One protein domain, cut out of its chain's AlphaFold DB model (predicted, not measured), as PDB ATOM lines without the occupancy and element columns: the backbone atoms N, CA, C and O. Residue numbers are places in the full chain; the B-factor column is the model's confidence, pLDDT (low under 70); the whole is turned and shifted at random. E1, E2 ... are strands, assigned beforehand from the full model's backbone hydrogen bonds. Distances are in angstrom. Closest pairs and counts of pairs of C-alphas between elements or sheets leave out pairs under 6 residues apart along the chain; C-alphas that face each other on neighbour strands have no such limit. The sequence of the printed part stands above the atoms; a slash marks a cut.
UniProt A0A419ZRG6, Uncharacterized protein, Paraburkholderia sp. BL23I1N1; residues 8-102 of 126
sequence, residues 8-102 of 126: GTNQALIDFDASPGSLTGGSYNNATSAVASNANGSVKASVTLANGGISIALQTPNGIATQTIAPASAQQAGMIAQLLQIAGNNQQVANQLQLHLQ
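AT A GLANCE: This is residues 8 to 102 of the 126 residues of an uncharacterized protein of Paraburkholderia sp. BL23I1N1 (UniProt A0A419ZRG6). A lopsided sandwich: a ribbon of two parallel strands, E1 and E7, lies over part of one face of a five-stranded antiparallel sheet, near E5 and E6, with the strands of the two crossed at 35 degrees. The opposite face of the larger sheet is bare, and a long loop, residues 16 to 32, goes from the ribbon to the sheet's far edge at E2, with residues 24 to 30 standing free. The printed part has 95 residues with seven named strands, E1 to E7 in that order along the chain, and no named helix; the class is all strand. The larger sheet has the order E2, E3, E4, E5, E6. The whole is only just compact, close to loose, with a radius of gyration of the C-alphas of 14.8 A and spans of 41 by 37 by 21 A.

HOW THE PARTS SIT: E1, residues 8 to 15, is the parallel neighbour of E7, residues 92 to 100, at 9 degrees; N 11 and O 95 are 2.8 A apart, within hydrogen-bond range. E2, residues 33 to 37, E3, residues 44 to 50, E4, residues 53 to 60, E5, residues 63 to 70, and E6, residues 79 to 86, form a meander, each strand the antiparallel neighbour of the one before, and each successive two are a hairpin. Within hydrogen-bond range are N 36 and O 45 between E2 and E3, N 46 and O 57 between E3 and E4, N 56 and O 67 between E4 and E5, and N 66 and O 83 between E5 and E6, each 2.8 A apart. E2 and E6 are the edge strands. The two sheets form a sandwich, two sheets face to face, with 9.6 A between the centres of the facing parts and best planes 11 degrees apart. The closest C-alphas of E1 and E6 are those of Gly 8 and Leu 84, 7.0 A apart; those of E5 and E7 are Ala 65 and Asn 95, 6.8 A. E4 and E7 are only just apart, at 8.1 A; E2 is apart from both E1 and E7.

IN THESE COORDINATES: E1 begins at C-alpha 8, (146.400, 121.406, 133.022), and is 23.3 A long. E4 measures 23.4 A, and E5 and E6 22.9 A each. E2 begins at C-alpha 33, (150.633, 145.515, 142.390). E7, the longest at 26.0 A, ends at C-alpha 100, (144.529, 135.380, 151.893).

THE WHOLE: The two C-alphas farthest apart, those of Asn 40 and Ala 74, are 44.2 A apart. The printed part has no cut. The link from E1 to E2, 17 residues, is long; that from E6 to E7 is tight. The larger sheet is twisted, its C-alphas up to 4.1 A off the best plane. The mean pLDDT of the printed part is 75.6; 26 residues are under 70, among them 17 to 29 and 93 to 97.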
ATOM      1  N   GLY A   8     146.603 120.172 132.279       71.50
ATOM      2  CA  GLY A   8     146.400 121.406 133.022       71.50
ATOM      3  C   GLY A   8     145.573 121.164 134.276       71.50
ATOM      4  O   GLY A   8     144.484 120.605 134.186       71.50
ATOM      5  N   THR A   9     146.055 121.609 135.432       74.06
ATOM      6  CA  THR A   9     145.262 121.645 136.673       74.06
ATOM      7  C   THR A   9     145.236 123.066 137.218       74.06
ATOM      8  O   THR A   9     146.258 123.750 137.227       74.06
ATOM      9  N   ASN A  10     144.058 123.531 137.635       67.88
ATOM     10  CA  ASN A  10     143.889 124.829 138.280       67.88
ATOM     11  C   ASN A  10     143.169 124.631 139.614       67.88
ATOM     12  O   ASN A  10     142.117 123.993 139.666       67.88
ATOM     13  N   GLN A  11     143.759 125.151 140.682       74.50
ATOM     14  CA  GLN A  11     143.204 125.140 142.024       74.50
ATOM     15  C   GLN A  11     143.261 126.559 142.587       74.50
ATOM     16  O   GLN A  11     144.309 127.201 142.557       74.50
ATOM     17  N   ALA A  12     142.144 127.028 143.140       69.25
ATOM     18  CA  ALA A  12     142.086 128.274 143.893       69.25
ATOM     19  C   ALA A  12     141.572 128.002 145.304       69.25
ATOM     20  O   ALA A  12     140.523 127.382 145.473       69.25
ATOM     21  N   LEU A  13     142.314 128.481 146.297       77.75
ATOM     22  CA  LEU A  13     141.922 128.500 147.698       77.75
ATOM     23  C   LEU A  13     141.808 129.958 148.139       77.75
ATOM     24  O   LEU A  13     142.738 130.738 147.938       77.75
ATOM     25  N   ILE A  14     140.674 130.309 148.736       73.50
ATOM     26  CA  ILE A  14     140.434 131.635 149.297       73.50
ATOM     27  C   ILE A  14     140.249 131.468 150.799       73.50
ATOM     28  O   ILE A  14     139.315 130.794 151.231       73.50
ATOM     29  N   ASP A  15     141.154 132.063 151.567       76.19
ATOM     30  CA  ASP A  15     141.118 132.082 153.023       76.19
ATOM     31  C   ASP A  15     140.735 133.487 153.504       76.19
ATOM     32  O   ASP A  15     141.389 134.471 153.149       76.19
ATOM     33  N   PHE A  16     139.656 133.578 154.279       72.38
ATOM     34  CA  PHE A  16     139.138 134.827 154.846       72.38
ATOM     35  C   PHE A  16     139.583 135.055 156.298       72.38
ATOM     36  O   PHE A  16     139.308 136.120 156.847       72.38
ATOM     37  N   ASP A  17     140.242 134.073 156.920       69.44
ATOM     38  CA  ASP A  17     140.627 134.096 158.338       69.44
ATOM     39  C   ASP A  17     142.142 133.897 158.510       69.44
ATOM     40  O   ASP A  17     142.648 133.340 159.488       69.44
ATOM     41  N   ALA A  18     142.893 134.362 157.512       64.94
ATOM     42  CA  ALA A  18     144.340 134.291 157.497       64.94
ATOM     43  C   ALA A  18     144.934 135.046 158.695       64.94
ATOM     44  O   ALA A  18     144.845 136.274 158.794       64.94
ATOM     45  N   SER A  19     145.592 134.315 159.601       60.25
ATOM     46  CA  SER A  19     146.306 134.931 160.717       60.25
ATOM     47  C   SER A  19     147.427 135.836 160.178       60.25
ATOM     48  O   SER A  19     148.276 135.354 159.415       60.25
ATOM     49  N   PRO A  20     147.492 137.121 160.587       56.16
ATOM     50  CA  PRO A  20     148.458 138.096 160.068       56.16
ATOM     51  C   PRO A  20     149.924 137.726 160.347       56.16
ATOM     52  O   PRO A  20     150.826 138.307 159.751       56.16
ATOM     53  N   GLY A  21     150.176 136.747 161.223       54.31
ATOM     54  CA  GLY A  21     151.510 136.199 161.483       54.31
ATOM     55  C   GLY A  21     151.972 135.105 160.510       54.31
ATOM     56  O   GLY A  21     153.114 134.667 160.613       54.31
ATOM     57  N   SER A  22     151.117 134.638 159.590       52.31
ATOM     58  CA  SER A  22     151.444 133.523 158.681       52.31
ATOM     59  C   SER A  22     152.173 133.947 157.398       52.31
ATOM     60  O   SER A  22     152.870 133.134 156.790       52.31
ATOM     61  N   LEU A  23     152.070 135.218 156.999       56.66
ATOM     62  CA  LEU A  23     152.686 135.735 155.779       56.66
ATOM     63  C   LEU A  23     154.104 136.236 156.079       56.66
ATOM     64  O   LEU A  23     154.329 137.382 156.462       56.66
ATOM     65  N   THR A  24     155.087 135.351 155.924       51.56
ATOM     66  CA  THR A  24     156.505 135.680 156.101       51.56
ATOM     67  C   THR A  24     157.013 136.496 154.904       51.56
ATOM     68  O   THR A  24     156.951 136.039 153.768       51.56
ATOM     69  N   GLY A  25     157.550 137.698 155.150       57.00
ATOM     70  CA  GLY A  25     158.312 138.466 154.148       57.00
ATOM     71  C   GLY A  25     157.566 139.575 153.391       57.00
ATOM     72  O   GLY A  25     158.144 140.160 152.478       57.00
ATOM     73  N   GLY A  26     156.325 139.903 153.761       58.56
ATOM     74  CA  GLY A  26     155.586 141.041 153.200       58.56
ATOM     75  C   GLY A  26     155.667 142.291 154.082       58.56
ATOM     76  O   GLY A  26     155.517 142.202 155.296       58.56
ATOM     77  N   SER A  27     155.866 143.464 153.476       57.34
ATOM     78  CA  SER A  27     155.640 144.760 154.131       57.34
ATOM     79  C   SER A  27     154.430 145.428 153.489       57.34
ATOM     80  O   SER A  27     154.352 145.505 152.261       57.34
ATOM     81  N   TYR A  28     153.486 145.907 154.303       67.38
ATOM     82  CA  TYR A  28     152.349 146.685 153.818       67.38
ATOM     83  C   TYR A  28     152.863 148.021 153.273       67.38
ATOM     84  O   TYR A  28     153.186 148.935 154.025       67.38
ATOM     85  N   ASN A  29     152.975 148.118 151.952       68.44
ATOM     86  CA  ASN A  29     153.533 149.277 151.250       68.44
ATOM     87  C   ASN A  29     152.479 150.037 150.424       68.44
ATOM     88  O   ASN A  29     152.838 150.830 149.557       68.44
ATOM     89  N   ASN A  30     151.190 149.765 150.663       70.38
ATOM     90  CA  ASN A  30     150.045 150.289 149.907       70.38
ATOM     91  C   ASN A  30     150.144 150.085 148.380       70.38
ATOM     92  O   ASN A  30     149.426 150.746 147.626       70.38
ATOM     93  N   ALA A  31     151.004 149.179 147.904       75.94
ATOM     94  CA  ALA A  31     151.123 148.903 146.486       75.94
ATOM     95  C   ALA A  31     149.917 148.092 146.011       75.94
ATOM     96  O   ALA A  31     149.558 147.059 146.573       75.94
ATOM     97  N   THR A  32     149.310 148.554 144.926       82.38
ATOM     98  CA  THR A  32     148.222 147.854 144.243       82.38
ATOM     99  C   THR A  32     148.739 146.815 143.255       82.38
ATOM    100  O   THR A  32     147.955 146.234 142.516       82.38
ATOM    101  N   SER A  33     150.049 146.581 143.191       83.75
ATOM    102  CA  SER A  33     150.633 145.515 142.390       83.75
ATOM    103  C   SER A  33     151.926 144.994 143.004       83.75
ATOM    104  O   SER A  33     152.653 145.722 143.680       83.75
ATOM    105  N   ALA A  34     152.217 143.721 142.755       84.06
ATOM    106  CA  ALA A  34     153.474 143.087 143.117       84.06
ATOM    107  C   ALA A  34     153.914 142.129 142.009       84.06
ATOM    108  O   ALA A  34     153.089 141.540 141.310       84.06
ATOM    109  N   VAL A  35     155.226 141.979 141.854       85.88
ATOM    110  CA  VAL A  35     155.837 141.047 140.906       85.88
ATOM    111  C   VAL A  35     156.908 140.232 141.615       85.88
ATOM    112  O   VAL A  35     157.626 140.748 142.469       85.88
ATOM    113  N   ALA A  36     157.023 138.963 141.249       83.62
ATOM    114  CA  ALA A  36     158.053 138.059 141.730       83.62
ATOM    115  C   ALA A  36     158.580 137.219 140.566       83.62
ATOM    116  O   ALA A  36     157.866 136.947 139.601       83.62
ATOM    117  N   SER A  37     159.828 136.777 140.652       86.69
ATOM    118  CA  SER A  37     160.377 135.806 139.710       86.69
ATOM    119  C   SER A  37     161.295 134.820 140.411       86.69
ATOM    120  O   SER A  37     161.871 135.139 141.450       86.69
ATOM    121  N   ASN A  38     161.464 133.632 139.832       83.69
ATOM    122  CA  ASN A  38     162.481 132.694 140.303       83.69
ATOM    123  C   ASN A  38     163.905 133.231 140.041       83.69
ATOM    124  O   ASN A  38     164.094 134.187 139.289       83.69
ATOM    125  N   ALA A  39     164.913 132.584 140.634       86.31
ATOM    126  CA  ALA A  39     166.317 132.997 140.533       86.31
ATOM    127  C   ALA A  39     166.814 133.145 139.080       86.31
ATOM    128  O   ALA A  39     167.624 134.016 138.785       86.31
ATOM    129  N   ASN A  40     166.276 132.332 138.165       89.00
ATOM    130  CA  ASN A  40     166.667 132.320 136.756       89.00
ATOM    131  C   ASN A  40     165.776 133.218 135.873       89.00
ATOM    132  O   ASN A  40     165.941 133.235 134.656       89.00
ATOM    133  N   GLY A  41     164.795 133.922 136.451       86.38
ATOM    134  CA  GLY A  41     163.867 134.820 135.753       86.38
ATOM    135  C   GLY A  41     162.893 134.154 134.769       86.38
ATOM    136  O   GLY A  41     162.124 134.862 134.112       86.38
ATOM    137  N   SER A  42     162.917 132.824 134.661       84.44
ATOM    138  CA  SER A  42     162.123 132.027 133.722       84.44
ATOM    139  C   SER A  42     160.668 131.866 134.152       84.44
ATOM    140  O   SER A  42     159.796 131.676 133.309       84.44
ATOM    141  N   VAL A  43     160.402 131.969 135.455       82.12
ATOM    142  CA  VAL A  43     159.052 131.989 136.018       82.12
ATOM    143  C   VAL A  43     158.809 133.363 136.614       82.12
ATOM    144  O   VAL A  43     159.603 133.822 137.436       82.12
ATOM    145  N   LYS A  44     157.721 134.013 136.200       89.31
ATOM    146  CA  LYS A  44     157.316 135.345 136.652       89.31
ATOM    147  C   LYS A  44     155.886 135.286 137.165       89.31
ATOM    148  O   LYS A  44     155.002 134.830 136.451       89.31
ATOM    149  N   ALA A  45     155.666 135.764 138.377       84.31
ATOM    150  CA  ALA A  45     154.351 135.961 138.955       84.31
ATOM    151  C   ALA A  45     154.074 137.459 139.082       84.31
ATOM    152  O   ALA A  45     154.966 138.231 139.441       84.31
ATOM    153  N   SER A  46     152.846 137.876 138.811       87.94
ATOM    154  CA  SER A  46     152.369 139.220 139.104       87.94
ATOM    155  C   SER A  46     150.981 139.167 139.717       87.94
ATOM    156  O   SER A  46     150.177 138.293 139.394       87.94
ATOM    157  N   VAL A  47     150.704 140.111 140.607       84.00
ATOM    158  CA  VAL A  47     149.373 140.377 141.144       84.00
ATOM    159  C   VAL A  47     149.099 141.866 141.041       84.00
ATOM    160  O   VAL A  47     149.986 142.676 141.306       84.00
ATOM    161  N   THR A  48     147.879 142.224 140.665       88.06
ATOM    162  CA  THR A  48     147.400 143.603 140.616       88.06
ATOM    163  C   THR A  48     146.005 143.670 141.218       88.06
ATOM    164  O   THR A  48     145.111 142.930 140.814       88.06
ATOM    165  N   LEU A  49     145.813 144.584 142.159       83.06
ATOM    166  CA  LEU A  49     144.536 144.978 142.724       83.06
ATOM    167  C   LEU A  49     144.108 146.275 142.030       83.06
ATOM    168  O   LEU A  49     144.665 147.335 142.295       83.06
ATOM    169  N   ALA A  50     143.143 146.216 141.119       75.44
ATOM    170  CA  ALA A  50     142.685 147.393 140.380       75.44
ATOM    171  C   ALA A  50     141.161 147.418 140.307       75.44
ATOM    172  O   ALA A  50     140.532 146.389 140.074       75.44
ATOM    173  N   ASN A  51     140.566 148.602 140.487       70.00
ATOM    174  CA  ASN A  51     139.120 148.829 140.348       70.00
ATOM    175  C   ASN A  51     138.247 147.843 141.158       70.00
ATOM    176  O   ASN A  51     137.189 147.422 140.700       70.00
ATOM    177  N   GLY A  52     138.706 147.444 142.350       70.81
ATOM    178  CA  GLY A  52     138.003 146.494 143.224       70.81
ATOM    179  C   GLY A  52     138.131 145.019 142.824       70.81
ATOM    180  O   GLY A  52     137.553 144.168 143.493       70.81
ATOM    181  N   GLY A  53     138.876 144.708 141.760       77.94
ATOM    182  CA  GLY A  53     139.199 143.348 141.335       77.94
ATOM    183  C   GLY A  53     140.657 142.975 141.570       77.94
ATOM    184  O   GLY A  53     141.498 143.822 141.875       77.94
ATOM    185  N   ILE A  54     140.947 141.689 141.405       82.31
ATOM    186  CA  ILE A  54     142.284 141.108 141.553       82.31
ATOM    187  C   ILE A  54     142.631 140.410 140.242       82.31
ATOM    188  O   ILE A  54     141.845 139.612 139.746       82.31
ATOM    189  N   SER A  55     143.798 140.695 139.678       86.00
ATOM    190  CA  SER A  55     144.341 139.977 138.524       86.00
ATOM    191  C   SER A  55     145.687 139.386 138.895       86.00
ATOM    192  O   SER A  55     146.540 140.084 139.440       86.00
ATOM    193  N   ILE A  56     145.861 138.102 138.625       84.00
ATOM    194  CA  ILE A  56     147.071 137.347 138.914       84.00
ATOM    195  C   ILE A  56     147.524 136.685 137.625       84.00
ATOM    196  O   ILE A  56     146.722 136.069 136.923       84.00
ATOM    197  N   ALA A  57     148.811 136.788 137.321       86.38
ATOM    198  CA  ALA A  57     149.415 136.105 136.190       86.38
ATOM    199  C   ALA A  57     150.657 135.341 136.639       86.38
ATOM    200  O   ALA A  57     151.498 135.867 137.362       86.38
ATOM    201  N   LEU A  58     150.781 134.105 136.174       83.38
ATOM    202  CA  LEU A  58     151.965 133.273 136.289       83.38
ATOM    203  C   LEU A  58     152.434 132.936 134.878       83.38
ATOM    204  O   LEU A  58     151.782 132.195 134.146       83.38
ATOM    205  N   GLN A  59     153.571 133.490 134.494       86.06
ATOM    206  CA  GLN A  59     154.228 133.194 133.237       86.06
ATOM    207  C   GLN A  59     155.376 132.225 133.487       86.06
ATOM    208  O   GLN A  59     156.229 132.443 134.346       86.06
ATOM    209  N   THR A  60     155.393 131.156 132.709       81.81
ATOM    210  CA  THR A  60     156.452 130.149 132.666       81.81
ATOM    211  C   THR A  60     156.956 130.044 131.223       81.81
ATOM    212  O   THR A  60     156.275 130.517 130.309       81.81
ATOM    213  N   PRO A  61     158.100 129.393 130.958       82.25
ATOM    214  CA  PRO A  61     158.594 129.237 129.587       82.25
ATOM    215  C   PRO A  61     157.630 128.458 128.684       82.25
ATOM    216  O   PRO A  61     157.611 128.661 127.474       82.25
ATOM    217  N   ASN A  62     156.808 127.595 129.283       79.56
ATOM    218  CA  ASN A  62     155.953 126.649 128.571       79.56
ATOM    219  C   ASN A  62     154.467 127.018 128.669       79.56
ATOM    220  O   ASN A  62     153.604 126.228 128.290       79.56
ATOM    221  N   GLY A  63     154.134 128.197 129.198       78.50
ATOM    222  CA  GLY A  63     152.739 128.585 129.340       78.50
ATOM    223  C   GLY A  63     152.490 129.790 130.225       78.50
ATOM    224  O   GLY A  63     153.352 130.237 130.984       78.50
ATOM    225  N   ILE A  64     151.266 130.292 130.130       85.06
ATOM    226  CA  ILE A  64     150.754 131.401 130.926       85.06
ATOM    227  C   ILE A  64     149.510 130.910 131.652       85.06
ATOM    228  O   ILE A  64     148.620 130.320 131.043       85.06
ATOM    229  N   ALA A  65     149.436 131.182 132.947       80.62
ATOM    230  CA  ALA A  65     148.234 130.993 133.730       80.62
ATOM    231  C   ALA A  65     147.776 132.348 134.267       80.62
ATOM    232  O   ALA A  65     148.571 133.079 134.852       80.62
ATOM    233  N   THR A  66     146.511 132.697 134.069       85.19
ATOM    234  CA  THR A  66     145.923 133.918 134.614       85.19
ATOM    235  C   THR A  66     144.701 133.593 135.457       85.19
ATOM    236  O   THR A  66     143.973 132.631 135.201       85.19
ATOM    237  N   GLN A  67     144.483 134.394 136.491       80.88
ATOM    238  CA  GLN A  67     143.254 134.384 137.258       80.88
ATOM    239  C   GLN A  67     142.801 135.816 137.497       80.88
ATOM    240  O   GLN A  67     143.578 136.645 137.959       80.88
ATOM    241  N   THR A  68     141.532 136.083 137.220       84.50
ATOM    242  CA  THR A  68     140.926 137.391 137.438       84.50
ATOM    243  C   THR A  68     139.700 137.232 138.313       84.50
ATOM    244  O   THR A  68     138.799 136.463 137.991       84.50
ATOM    245  N   ILE A  69     139.653 137.986 139.402       81.94
ATOM    246  CA  ILE A  69     138.496 138.146 140.269       81.94
ATOM    247  C   ILE A  69     137.916 139.523 139.968       81.94
ATOM    248  O   ILE A  69     138.548 140.540 140.258       81.94
ATOM    249  N   ALA A  70     136.733 139.558 139.367       83.56
ATOM    250  CA  ALA A  70     135.985 140.789 139.161       83.56
ATOM    251  C   ALA A  70     134.944 140.943 140.282       83.56
ATOM    252  O   ALA A  70     134.202 139.988 140.551       83.56
ATOM    253  N   PRO A  71     134.877 142.109 140.948       76.38
ATOM    254  CA  PRO A  71     133.899 142.352 141.996       76.38
ATOM    255  C   PRO A  71     132.492 142.387 141.404       76.38
ATOM    256  O   PRO A  71     132.299 142.729 140.236       76.38
ATOM    257  N   ALA A  72     131.499 142.067 142.232       75.75
ATOM    258  CA  ALA A  72     130.111 142.265 141.852       75.75
ATOM    259  C   ALA A  72     129.834 143.766 141.682       75.75
ATOM    260  O   ALA A  72     130.156 144.568 142.563       75.75
ATOM    261  N   SER A  73     129.228 144.141 140.562       75.06
ATOM    262  CA  SER A  73     128.645 145.465 140.353       75.06
ATOM    263  C   SER A  73     127.125 145.379 140.489       75.06
ATOM    264  O   SER A  73     126.555 144.288 140.555       75.06
ATOM    265  N   ALA A  74     126.432 146.520 140.502       68.88
ATOM    266  CA  ALA A  74     124.966 146.537 140.566       68.88
ATOM    267  C   ALA A  74     124.297 145.825 139.366       68.88
ATOM    268  O   ALA A  74     123.113 145.509 139.418       68.88
ATOM    269  N   GLN A  75     125.050 145.574 138.294       72.69
ATOM    270  CA  GLN A  75     124.585 145.005 137.035       72.69
ATOM    271  C   GLN A  75     125.169 143.615 136.755       72.69
ATOM    272  O   GLN A  75     124.711 142.948 135.829       72.69
ATOM    273  N   GLN A  76     126.179 143.171 137.512       71.00
ATOM    274  CA  GLN A  76     126.902 141.943 137.200       71.00
ATOM    275  C   GLN A  76     127.403 141.248 138.463       71.00
ATOM    276  O   GLN A  76     128.063 141.854 139.305       71.00
ATOM    277  N   ALA A  77     127.089 139.957 138.591       73.56
ATOM    278  CA  ALA A  77     127.592 139.136 139.682       73.56
ATOM    279  C   ALA A  77     129.126 139.073 139.640       73.56
ATOM    280  O   ALA A  77     129.727 139.038 138.565       73.56
ATOM    281  N   GLY A  78     129.752 139.050 140.817       80.00
ATOM    282  CA  GLY A  78     131.195 138.867 140.923       80.00
ATOM    283  C   GLY A  78     131.600 137.529 140.314       80.00
ATOM    284  O   GLY A  78     130.885 136.534 140.456       80.00
ATOM    285  N   MET A  79     132.728 137.503 139.613       81.06
ATOM    286  CA  MET A  79     133.174 136.322 138.877       81.06
ATOM    287  C   MET A  79     134.661 136.069 139.081       81.06
ATOM    288  O   MET A  79     135.458 137.002 139.164       81.06
ATOM    289  N   ILE A  80     135.024 134.789 139.124       81.81
ATOM    290  CA  ILE A  80     136.409 134.323 139.129       81.81
ATOM    291  C   ILE A  80     136.646 133.624 137.794       81.81
ATOM    292  O   ILE A  80     136.081 132.563 137.532       81.81
ATOM    293  N   ALA A  81     137.463 134.231 136.940       82.62
ATOM    294  CA  ALA A  81     137.899 133.653 135.679       82.62
ATOM    295  C   ALA A  81     139.299 133.062 135.844       82.62
ATOM    296  O   ALA A  81     140.188 133.709 136.395       82.62
ATOM    297  N   GLN A  82     139.500 131.847 135.344       78.62
ATOM    298  CA  GLN A  82     140.783 131.151 135.342       78.62
ATOM    299  C   GLN A  82     141.117 130.740 133.916       78.62
ATOM    300  O   GLN A  82     140.306 130.099 133.250       78.62
ATOM    301  N   LEU A  83     142.313 131.089 133.452       84.00
ATOM    302  CA  LEU A  83     142.794 130.714 132.132       84.00
ATOM    303  C   LEU A  83     144.172 130.082 132.262       84.00
ATOM    304  O   LEU A  83     145.047 130.588 132.960       84.00
ATOM    305  N   LEU A  84     144.357 128.949 131.594       80.56
ATOM    306  CA  LEU A  84     145.626 128.246 131.524       80.56
ATOM    307  C   LEU A  84     145.940 127.971 130.057       80.56
ATOM    308  O   LEU A  84     145.227 127.220 129.394       80.56
ATOM    309  N   GLN A  85     147.005 128.586 129.558       82.94
ATOM    310  CA  GLN A  85     147.511 128.386 128.211       82.94
ATOM    311  C   GLN A  85     148.841 127.646 128.287       82.94
ATOM    312  O   GLN A  85     149.815 128.157 128.837       82.94
ATOM    313  N   ILE A  86     148.878 126.448 127.711       80.44
ATOM    314  CA  ILE A  86     150.052 125.576 127.700       80.44
ATOM    315  C   ILE A  86     150.593 125.515 126.271       80.44
ATOM    316  O   ILE A  86     149.849 125.217 125.336       80.44
ATOM    317  N   ALA A  87     151.882 125.790 126.103       78.62
ATOM    318  CA  ALA A  87     152.594 125.695 124.835       78.62
ATOM    319  C   ALA A  87     153.568 124.503 124.862       78.62
ATOM    320  O   ALA A  87     154.277 124.296 125.842       78.62
ATOM    321  N   GLY A  88     153.622 123.725 123.775       76.56
ATOM    322  CA  GLY A  88     154.501 122.554 123.638       76.56
ATOM    323  C   GLY A  88     153.768 121.206 123.686       76.56
ATOM    324  O   GLY A  88     152.549 121.151 123.526       76.56
ATOM    325  N   ASN A  89     154.531 120.123 123.872       77.00
ATOM    326  CA  ASN A  89     154.042 118.739 123.972       77.00
ATOM    327  C   ASN A  89     154.391 118.149 125.346       77.00
ATOM    328  O   ASN A  89     155.468 118.443 125.875       77.00
ATOM    329  N   ASN A  90     153.520 117.287 125.883       76.12
ATOM    330  CA  ASN A  90     153.695 116.595 127.170       76.12
ATOM    331  C   ASN A  90     154.000 117.531 128.354       76.12
ATOM    332  O   ASN A  90     154.836 117.227 129.203       76.12
ATOM    333  N   GLN A  91     153.365 118.700 128.386       69.81
ATOM    334  CA  GLN A  91     153.553 119.670 129.458       69.81
ATOM    335  C   GLN A  91     152.507 119.465 130.550       69.81
ATOM    336  O   GLN A  91     151.306 119.531 130.290       69.81
ATOM    337  N   GLN A  92     152.960 119.267 131.785       72.88
ATOM    338  CA  GLN A  92     152.097 119.302 132.958       72.88
ATOM    339  C   GLN A  92     152.205 120.681 133.598       72.88
ATOM    340  O   GLN A  92     153.268 121.060 134.088       72.88
ATOM    341  N   VAL A  93     151.108 121.434 133.591       67.94
ATOM    342  CA  VAL A  93     151.049 122.748 134.234       67.94
ATOM    343  C   VAL A  93     149.995 122.710 135.330       67.94
ATOM    344  O   VAL A  93     148.812 122.497 135.071       67.94
ATOM    345  N   ALA A  94     150.440 122.902 136.568       67.38
ATOM    346  CA  ALA A  94     149.580 123.051 137.731       67.38
ATOM    347  C   ALA A  94     149.646 124.502 138.209       67.38
ATOM    348  O   ALA A  94     150.725 125.005 138.523       67.38
ATOM    349  N   ASN A  95     148.501 125.176 138.243       60.50
ATOM    350  CA  ASN A  95     148.357 126.481 138.868       60.50
ATOM    351  C   ASN A  95     147.606 126.295 140.187       60.50
ATOM    352  O   ASN A  95     146.430 125.936 140.178       60.50
ATOM    353  N   GLN A  96     148.290 126.518 141.306       66.19
ATOM    354  CA  GLN A  96     147.670 126.575 142.622       66.19
ATOM    355  C   GLN A  96     147.782 128.008 143.130       66.19
ATOM    356  O   GLN A  96     148.883 128.496 143.386       66.19
ATOM    357  N   LEU A  97     146.640 128.673 143.274       65.88
ATOM    358  CA  LEU A  97     146.566 129.985 143.888       65.88
ATOM    359  C   LEU A  97     145.982 129.874 145.292       65.88
ATOM    360  O   LEU A  97     144.867 129.385 145.463       65.88
ATOM    361  N   GLN A  98     146.695 130.425 146.269       70.12
ATOM    362  CA  GLN A  98     146.173 130.662 147.606       70.12
ATOM    363  C   GLN A  98     146.062 132.171 147.840       70.12
ATOM    364  O   GLN A  98     147.064 132.884 147.828       70.12
ATOM    365  N   LEU A  99     144.839 132.656 148.027       67.38
ATOM    366  CA  LEU A  99     144.544 134.056 148.301       67.38
ATOM    367  C   LEU A  99     144.115 134.203 149.761       67.38
ATOM    368  O   LEU A  99     143.151 133.579 150.190       67.38
ATOM    369  N   HIS A 100     144.837 135.035 150.506       69.75
ATOM    370  CA  HIS A 100     144.529 135.380 151.893       69.75
ATOM    371  C   HIS A 100     143.881 136.764 151.896       69.75
ATOM    372  O   HIS A 100     144.540 137.747 151.546       69.75
ATOM    373  N   LEU A 101     142.595 136.855 152.241       65.94
ATOM    374  CA  LEU A 101     141.895 138.131 152.384       65.94
ATOM    375  C   LEU A 101     141.753 138.465 153.859       65.94
ATOM    376  O   LEU A 101     140.965 137.852 154.570       65.94
ATOM    377  N   GLN A 102     142.450 139.512 154.285       67.25
ATOM    378  CA  GLN A 102     142.217 140.120 155.583       67.25
ATOM    379  C   GLN A 102     141.389 141.390 155.397       67.25
ATOM    380  O   GLN A 102     141.887 142.421 154.945       67.25
TER     381      GLN A 102